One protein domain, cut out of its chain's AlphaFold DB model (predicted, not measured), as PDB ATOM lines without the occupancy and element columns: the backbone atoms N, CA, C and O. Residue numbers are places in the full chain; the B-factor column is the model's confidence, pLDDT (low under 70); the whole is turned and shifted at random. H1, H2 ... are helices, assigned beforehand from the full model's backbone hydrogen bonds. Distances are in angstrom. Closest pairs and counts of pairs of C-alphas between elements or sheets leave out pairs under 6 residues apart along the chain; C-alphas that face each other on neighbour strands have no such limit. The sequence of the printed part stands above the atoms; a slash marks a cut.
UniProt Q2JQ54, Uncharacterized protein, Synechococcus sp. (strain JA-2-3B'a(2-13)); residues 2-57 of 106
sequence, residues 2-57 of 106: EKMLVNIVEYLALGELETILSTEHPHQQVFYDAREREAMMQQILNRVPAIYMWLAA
ATOM      1  N   GLU A   2      -1.153  -3.303  12.186       43.25
ATOM      2  CA  GLU A   2      -1.555  -4.704  12.337       43.25
ATOM      3  C   GLU A   2      -2.664  -5.007  11.326       43.25
ATOM      4  O   GLU A   2      -3.633  -4.257  11.217       43.25
ATOM      5  N   LYS A   3      -2.487  -6.073  10.544       46.19
ATOM      6  CA  LYS A   3      -3.513  -6.562   9.625       46.19
ATOM      7  C   LYS A   3      -4.532  -7.337  10.451       46.19
ATOM      8  O   LYS A   3      -4.210  -8.399  10.975       46.19
ATOM      9  N   MET A   4      -5.734  -6.788  10.602       46.91
ATOM     10  CA  MET A   4      -6.831  -7.469  11.283       46.91
ATOM     11  C   MET A   4      -7.341  -8.592  10.375       46.91
ATOM     12  O   MET A   4      -7.795  -8.342   9.257       46.91
ATOM     13  N   LEU A   5      -7.222  -9.836  10.834       48.00
ATOM     14  CA  LEU A   5      -7.853 -10.976  10.179       48.00
ATOM     15  C   LEU A   5      -9.353 -10.879  10.460       48.00
ATOM     16  O   LEU A   5      -9.784 -11.055  11.596       48.00
ATOM     17  N   VAL A   6     -10.129 -10.538   9.436       53.31
ATOM     18  CA  VAL A   6     -11.589 -10.555   9.509       53.31
ATOM     19  C   VAL A   6     -12.035 -11.894   8.951       53.31
ATOM     20  O   VAL A   6     -11.691 -12.243   7.824       53.31
ATOM     21  N   ASN A   7     -12.795 -12.652   9.736       64.69
ATOM     22  CA  ASN A   7     -13.440 -13.846   9.220       64.69
ATOM     23  C   ASN A   7     -14.521 -13.400   8.227       64.69
ATOM     24  O   ASN A   7     -15.572 -12.894   8.615       64.69
ATOM     25  N   ILE A   8     -14.247 -13.544   6.931       65.25
ATOM     26  CA  ILE A   8     -15.141 -13.089   5.860       65.25
ATOM     27  C   ILE A   8     -16.526 -13.722   5.979       65.25
ATOM     28  O   ILE A   8     -17.528 -13.069   5.696       65.25
ATOM     29  N   VAL A   9     -16.601 -14.960   6.472       68.81
ATOM     30  CA  VAL A   9     -17.876 -15.634   6.741       68.81
ATOM     31  C   VAL A   9     -18.698 -14.868   7.748       68.81
ATOM     32  O   VAL A   9     -19.894 -14.711   7.555       68.81
ATOM     33  N   GLU A  10     -18.067 -14.406   8.819       72.25
ATOM     34  CA  GLU A  10     -18.745 -13.678   9.879       72.25
ATOM     35  C   GLU A  10     -19.293 -12.356   9.350       72.25
ATOM     36  O   GLU A  10     -20.450 -12.036   9.599       72.25
ATOM     37  N   TYR A  11     -18.516 -11.648   8.528       73.69
ATOM     38  CA  TYR A  11     -18.970 -10.413   7.896       73.69
ATOM     39  C   TYR A  11     -20.150 -10.639   6.936       73.69
ATOM     40  O   TYR A  11     -21.148  -9.921   6.992       73.69
ATOM     41  N   LEU A  12     -20.071 -11.660   6.077       75.12
ATOM     42  CA  LEU A  12     -21.142 -11.992   5.133       75.12
ATOM     43  C   LEU A  12     -22.395 -12.512   5.843       75.12
ATOM     44  O   LEU A  12     -23.505 -12.113   5.500       75.12
ATOM     45  N   ALA A  13     -22.220 -13.387   6.834       76.56
ATOM     46  CA  ALA A  13     -23.302 -13.920   7.651       76.56
ATOM     47  C   ALA A  13     -24.010 -12.798   8.406       76.56
ATOM     48  O   ALA A  13     -25.237 -12.764   8.418       76.56
ATOM     49  N   LEU A  14     -23.248 -11.859   8.978       80.38
ATOM     50  CA  LEU A  14     -23.794 -10.690   9.651       80.38
ATOM     51  C   LEU A  14     -24.583  -9.818   8.671       80.38
ATOM     52  O   LEU A  14     -25.726  -9.482   8.958       80.38
ATOM     53  N   GLY A  15     -24.025  -9.515   7.498       78.62
ATOM     54  CA  GLY A  15     -24.703  -8.696   6.491       78.62
ATOM     55  C   GLY A  15     -26.000  -9.323   5.969       78.62
ATOM     56  O   GLY A  15     -27.013  -8.635   5.830       78.62
ATOM     57  N   GLU A  16     -26.011 -10.631   5.703       81.12
ATOM     58  CA  GLU A  16     -27.222 -11.340   5.269       81.12
ATOM     59  C   GLU A  16     -28.239 -11.472   6.418       81.12
ATOM     60  O   GLU A  16     -29.435 -11.289   6.191       81.12
ATOM     61  N   LEU A  17     -27.785 -11.699   7.658       81.69
ATOM     62  CA  LEU A  17     -28.644 -11.700   8.842       81.69
ATOM     63  C   LEU A  17     -29.300 -10.328   9.037       81.69
ATOM     64  O   LEU A  17     -30.518 -10.247   9.131       81.69
ATOM     65  N   GLU A  18     -28.529  -9.241   9.041       81.75
ATOM     66  CA  GLU A  18     -29.057  -7.879   9.171       81.75
ATOM     67  C   GLU A  18     -30.019  -7.521   8.040       81.75
ATOM     68  O   GLU A  18     -31.048  -6.890   8.297       81.75
ATOM     69  N   THR A  19     -29.725  -7.961   6.813       82.31
ATOM     70  CA  THR A  19     -30.625  -7.786   5.669       82.31
ATOM     71  C   THR A  19     -31.960  -8.468   5.944       82.31
ATOM     72  O   THR A  19     -32.980  -7.788   5.954       82.31
ATOM     73  N   ILE A  20     -31.963  -9.769   6.256       80.12
ATOM     74  CA  ILE A  20     -33.191 -10.538   6.519       80.12
ATOM     75  C   ILE A  20     -33.966  -9.951   7.701       80.12
ATOM     76  O   ILE A  20     -35.179  -9.769   7.621       80.12
ATOM     77  N   LEU A  21     -33.282  -9.602   8.790       79.06
ATOM     78  CA  LEU A  21     -33.918  -9.007   9.961       79.06
ATOM     79  C   LEU A  21     -34.569  -7.658   9.638       79.06
ATOM     80  O   LEU A  21     -35.674  -7.386  10.099       79.06
ATOM     81  N   SER A  22     -33.914  -6.831   8.826       77.19
ATOM     82  CA  SER A  22     -34.413  -5.499   8.479       77.19
ATOM     83  C   SER A  22     -35.510  -5.533   7.414       77.19
ATOM     84  O   SER A  22     -36.403  -4.689   7.443       77.19
ATOM     85  N   THR A  23     -35.462  -6.484   6.473       77.38
ATOM     86  CA  THR A  23     -36.423  -6.568   5.362       77.38
ATOM     87  C   THR A  23     -37.600  -7.490   5.647       77.38
ATOM     88  O   THR A  23     -38.724  -7.164   5.280       77.38
ATOM     89  N   GLU A  24     -37.356  -8.645   6.267       78.00
ATOM     90  CA  GLU A  24     -38.365  -9.694   6.465       78.00
ATOM     91  C   GLU A  24     -38.977  -9.639   7.880       78.00
ATOM     92  O   GLU A  24     -40.166  -9.917   8.039       78.00
ATOM     93  N   HIS A  25     -38.220  -9.211   8.904       75.94
ATOM     94  CA  HIS A  25     -38.661  -9.242  10.313       75.94
ATOM     95  C   HIS A  25     -38.410  -7.948  11.126       75.94
ATOM     96  O   HIS A  25     -37.962  -8.026  12.276       75.94
ATOM     97  N   PRO A  26     -38.750  -6.745  10.614       69.25
ATOM     98  CA  PRO A  26     -38.339  -5.465  11.212       69.25
ATOM     99  C   PRO A  26     -38.889  -5.185  12.623       69.25
ATOM    100  O   PRO A  26     -38.353  -4.333  13.333       69.25
ATOM    101  N   HIS A  27     -39.955  -5.875  13.040       74.50
ATOM    102  CA  HIS A  27     -40.650  -5.650  14.318       74.50
ATOM    103  C   HIS A  27     -40.509  -6.807  15.317       74.50
ATOM    104  O   HIS A  27     -41.151  -6.808  16.369       74.50
ATOM    105  N   GLN A  28     -39.704  -7.819  14.998       71.94
ATOM    106  CA  GLN A  28     -39.638  -9.032  15.800       71.94
ATOM    107  C   GLN A  28     -38.743  -8.821  17.032       71.94
ATOM    108  O   GLN A  28     -37.519  -8.725  16.927       71.94
ATOM    109  N   GLN A  29     -39.350  -8.786  18.222       70.38
ATOM    110  CA  GLN A  29     -38.633  -8.423  19.450       70.38
ATOM    111  C   GLN A  29     -37.523  -9.396  19.862       70.38
ATOM    112  O   GLN A  29     -36.532  -8.972  20.453       70.38
ATOM    113  N   VAL A  30     -37.648 -10.675  19.494       68.38
ATOM    114  CA  VAL A  30     -36.618 -11.703  19.737       68.38
ATOM    115  C   VAL A  30     -35.268 -11.338  19.108       68.38
ATOM    116  O   VAL A  30     -34.223 -11.771  19.578       68.38
ATOM    117  N   PHE A  31     -35.272 -10.486  18.079       75.00
ATOM    118  CA  PHE A  31     -34.067 -10.029  17.403       75.00
ATOM    119  C   PHE A  31     -33.552  -8.677  17.909       75.00
ATOM    120  O   PHE A  31     -32.631  -8.148  17.297       75.00
ATOM    121  N   TYR A  32     -34.096  -8.088  18.981       76.25
ATOM    122  CA  TYR A  32     -33.501  -6.896  19.611       76.25
ATOM    123  C   TYR A  32     -32.484  -7.240  20.706       76.25
ATOM    124  O   TYR A  32     -31.682  -6.381  21.072       76.25
ATOM    125  N   ASP A  33     -32.473  -8.479  21.207       80.50
ATOM    126  CA  ASP A  33     -31.496  -8.914  22.205       80.50
ATOM    127  C   ASP A  33     -30.138  -9.216  21.545       80.50
ATOM    128  O   ASP A  33     -30.021 -10.050  20.641       80.50
ATOM    129  N   ALA A  34     -29.092  -8.528  22.007       77.00
ATOM    130  CA  ALA A  34     -27.731  -8.697  21.509       77.00
ATOM    131  C   ALA A  34     -27.177 -10.112  21.757       77.00
ATOM    132  O   ALA A  34     -26.441 -10.628  20.919       77.00
ATOM    133  N   ARG A  35     -27.557 -10.765  22.864       79.19
ATOM    134  CA  ARG A  35     -27.141 -12.141  23.178       79.19
ATOM    135  C   ARG A  35     -27.787 -13.144  22.237       79.19
ATOM    136  O   ARG A  35     -27.133 -14.084  21.800       79.19
ATOM    137  N   GLU A  36     -29.053 -12.929  21.887       81.25
ATOM    138  CA  GLU A  36     -29.751 -13.784  20.922       81.25
ATOM    139  C   GLU A  36     -29.146 -13.643  19.523       81.25
ATOM    140  O   GLU A  36     -28.945 -14.643  18.833       81.25
ATOM    141  N   ARG A  37     -28.778 -12.418  19.124       80.06
ATOM    142  CA  ARG A  37     -28.043 -12.174  17.874       80.06
ATOM    143  C   ARG A  37     -26.690 -12.874  17.848       80.06
ATOM    144  O   ARG A  37     -26.376 -13.538  16.864       80.06
ATOM    145  N   GLU A  38     -25.922 -12.769  18.926       82.19
ATOM    146  CA  GLU A  38     -24.630 -13.449  19.053       82.19
ATOM    147  C   GLU A  38     -24.793 -14.975  18.993       82.19
ATOM    148  O   GLU A  38     -24.074 -15.650  18.256       82.19
ATOM    149  N   ALA A  39     -25.796 -15.530  19.679       84.00
ATOM    150  CA  ALA A  39     -26.097 -16.958  19.635       84.00
ATOM    151  C   ALA A  39     -26.492 -17.434  18.226       84.00
ATOM    152  O   ALA A  39     -26.058 -18.505  17.796       84.00
ATOM    153  N   MET A  40     -27.283 -16.650  17.485       83.56
ATOM    154  CA  MET A  40     -27.608 -16.944  16.084       83.56
ATOM    155  C   MET A  40     -26.360 -16.934  15.202       83.56
ATOM    156  O   MET A  40     -26.158 -17.868  14.429       83.56
ATOM    157  N   MET A  41     -25.496 -15.930  15.356       83.06
ATOM    158  CA  MET A  41     -24.230 -15.853  14.625       83.06
ATOM    159  C   MET A  41     -23.337 -17.062  14.907       83.06
ATOM    160  O   MET A  41     -22.842 -17.685  13.973       83.06
ATOM    161  N   GLN A  42     -23.209 -17.478  16.168       82.69
ATOM    162  CA  GLN A  42     -22.471 -18.691  16.532       82.69
ATOM    163  C   GLN A  42     -23.070 -19.952  15.889       82.69
ATOM    164  O   GLN A  42     -22.335 -20.825  15.428       82.69
ATOM    165  N   GLN A  43     -24.399 -20.071  15.810       82.44
ATOM    166  CA  GLN A  43     -25.038 -21.203  15.129       82.44
ATOM    167  C   GLN A  43     -24.792 -21.202  13.620       82.44
ATOM    168  O   GLN A  43     -24.560 -22.269  13.051       82.44
ATOM    169  N   ILE A  44     -24.817 -20.030  12.983       82.62
ATOM    170  CA  ILE A  44     -24.511 -19.885  11.556       82.62
ATOM    171  C   ILE A  44     -23.057 -20.296  11.307       82.62
ATOM    172  O   ILE A  44     -22.804 -21.184  10.495       82.62
ATOM    173  N   LEU A  45     -22.109 -19.740  12.064       78.38
ATOM    174  CA  LEU A  45     -20.681 -20.027  11.915       78.38
ATOM    175  C   LEU A  45     -20.333 -21.505  12.147       78.38
ATOM    176  O   LEU A  45     -19.484 -22.041  11.444       78.38
ATOM    177  N   ASN A  46     -21.018 -22.190  13.069       80.81
ATOM    178  CA  ASN A  46     -20.826 -23.628  13.300       80.81
ATOM    179  C   ASN A  46     -21.379 -24.521  12.175       80.81
ATOM    180  O   ASN A  46     -20.982 -25.680  12.062       80.81
ATOM    181  N   ARG A  47     -22.325 -24.018  11.372       76.31
ATOM    182  CA  ARG A  47     -22.944 -24.759  10.260       76.31
ATOM    183  C   ARG A  47     -22.296 -24.458   8.910       76.31
ATOM    184  O   ARG A  47     -22.475 -25.234   7.973       76.31
ATOM    185  N   VAL A  48     -21.554 -23.357   8.795       70.62
ATOM    186  CA  VAL A  48     -20.849 -22.984   7.565       70.62
ATOM    187  C   VAL A  48     -19.480 -23.683   7.516       70.62
ATOM    188  O   VAL A  48     -18.746 -23.665   8.505       70.62
ATOM    189  N   PRO A  49     -19.097 -24.304   6.385       63.47
ATOM    190  CA  PRO A  49     -17.793 -24.947   6.244       63.47
ATOM    191  C   PRO A  49     -16.623 -23.989   6.512       63.47
ATOM    192  O   PRO A  49     -16.606 -22.860   6.030       63.47
ATOM    193  N   ALA A  50     -15.579 -24.479   7.184       59.62
ATOM    194  CA  ALA A  50     -14.368 -23.713   7.509       59.62
ATOM    195  C   ALA A  50     -13.535 -23.247   6.298       59.62
ATOM    196  O   ALA A  50     -12.559 -22.520   6.460       59.62
ATOM    197  N   ILE A  51     -13.917 -23.653   5.085       53.72
ATOM    198  CA  ILE A  51     -13.214 -23.356   3.828       53.72
ATOM    199  C   ILE A  51     -13.144 -21.840   3.562       53.72
ATOM    200  O   ILE A  51     -12.209 -21.371   2.924       53.72
ATOM    201  N   TYR A  52     -14.059 -21.059   4.135       54.22
ATOM    202  CA  TYR A  52     -14.106 -19.602   4.003       54.22
ATOM    203  C   TYR A  52     -13.411 -18.830   5.149       54.22
ATOM    204  O   TYR A  52     -13.468 -17.602   5.174       54.22
ATOM    205  N   MET A  53     -12.800 -19.510   6.132       52.94
ATOM    206  CA  MET A  53     -12.379 -18.886   7.404       52.94
ATOM    207  C   MET A  53     -11.157 -17.957   7.330       52.94
ATOM    208  O   MET A  53     -10.881 -17.277   8.316       52.94
ATOM    209  N   TRP A  54     -10.400 -17.910   6.232       49.88
ATOM    210  CA  TRP A  54      -9.096 -17.235   6.248       49.88
ATOM    211  C   TRP A  54      -8.806 -16.507   4.944       49.88
ATOM    212  O   TRP A  54      -8.101 -17.008   4.074       49.88
ATOM    213  N   LEU A  55      -9.328 -15.294   4.835       50.31
ATOM    214  CA  LEU A  55      -8.901 -14.320   3.840       50.31
ATOM    215  C   LEU A  55      -8.601 -13.028   4.599       50.31
ATOM    216  O   LEU A  55      -9.354 -12.633   5.491       50.31
ATOM    217  N   ALA A  56      -7.449 -12.413   4.325       48.41
ATOM    218  CA  ALA A  56      -7.103 -11.142   4.947       48.41
ATOM    219  C   ALA A  56      -8.169 -10.093   4.585       48.41
ATOM    220  O   ALA A  56      -8.733 -10.148   3.497       48.41
ATOM    221  N   ALA A  57      -8.434  -9.111   5.453       53.22
ATOM    222  CA  ALA A  57      -9.421  -8.060   5.162       53.22
ATOM    223  C   ALA A  57      -9.144  -7.312   3.834       53.22
ATOM    224  O   ALA A  57     -10.079  -6.853   3.186       53.22
TER     225      ALA A  57
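Overview. This is residues 2 to 57 of the 106 residues of an uncharacterized protein of Synechococcus sp. (strain JA-2-3B'a(2-13)) (UniProt Q2JQ54). Two helices, H1 and H2, make a loose V: an early part of H1 touches a late part of H2, while the end of H1 and the beginning of H2 spread apart and the link of residues 24 to 33 joins them. Beyond the meeting of the helices, residues 2 to 7 and 48 to 57 form tails with no named element. The printed part has 56 residues with two named helices, H1 then H2, and no named strand; its class is all helix. It is loose, with a radius of gyration of the C-alphas of 12.8 A, and elongated, spanning 37 by 21 by 18 A.

Arrangement. The longest helix is H1, residues 8 to 23. It touches H2, residues 34 to 47, with residues 9 to 14 alone, and H2 touches it with residues 41 to 45 alone. The closest C-alphas of the two helices are those of Glu 10 and Leu 45, 6.9 A apart. Their lines stand at a steep tilt of 54 degrees, and they run opposite ways. Their centres are 11.2 A apart. In H1 and H2 every O i to N i+4 pair is within hydrogen-bond range.

Along the chain. H1 runs from Ile 8, C-alpha at (-15.141, -13.089, 5.860), to Thr 23, C-alpha at (-36.423, -6.568, 5.362), 22.3 A from first to last C-alpha. H2 runs from Ala 34 to Arg 47, 20.2 A, and ends with its C-alpha at (-22.944, -24.759, 10.260).

Size, cuts and confidence. The two C-alphas farthest apart are those of Glu 2 and His 27, 39.2 A. The first and last printed C-alphas, Glu 2 and Ala 57, are 11.2 A apart. The printed part has no cut, and the link from H1 to H2, 10 residues, is short. The mean pLDDT of the printed part is 70.8; residues 2 to 9, 26, 30 and 49 to 57 are under 70.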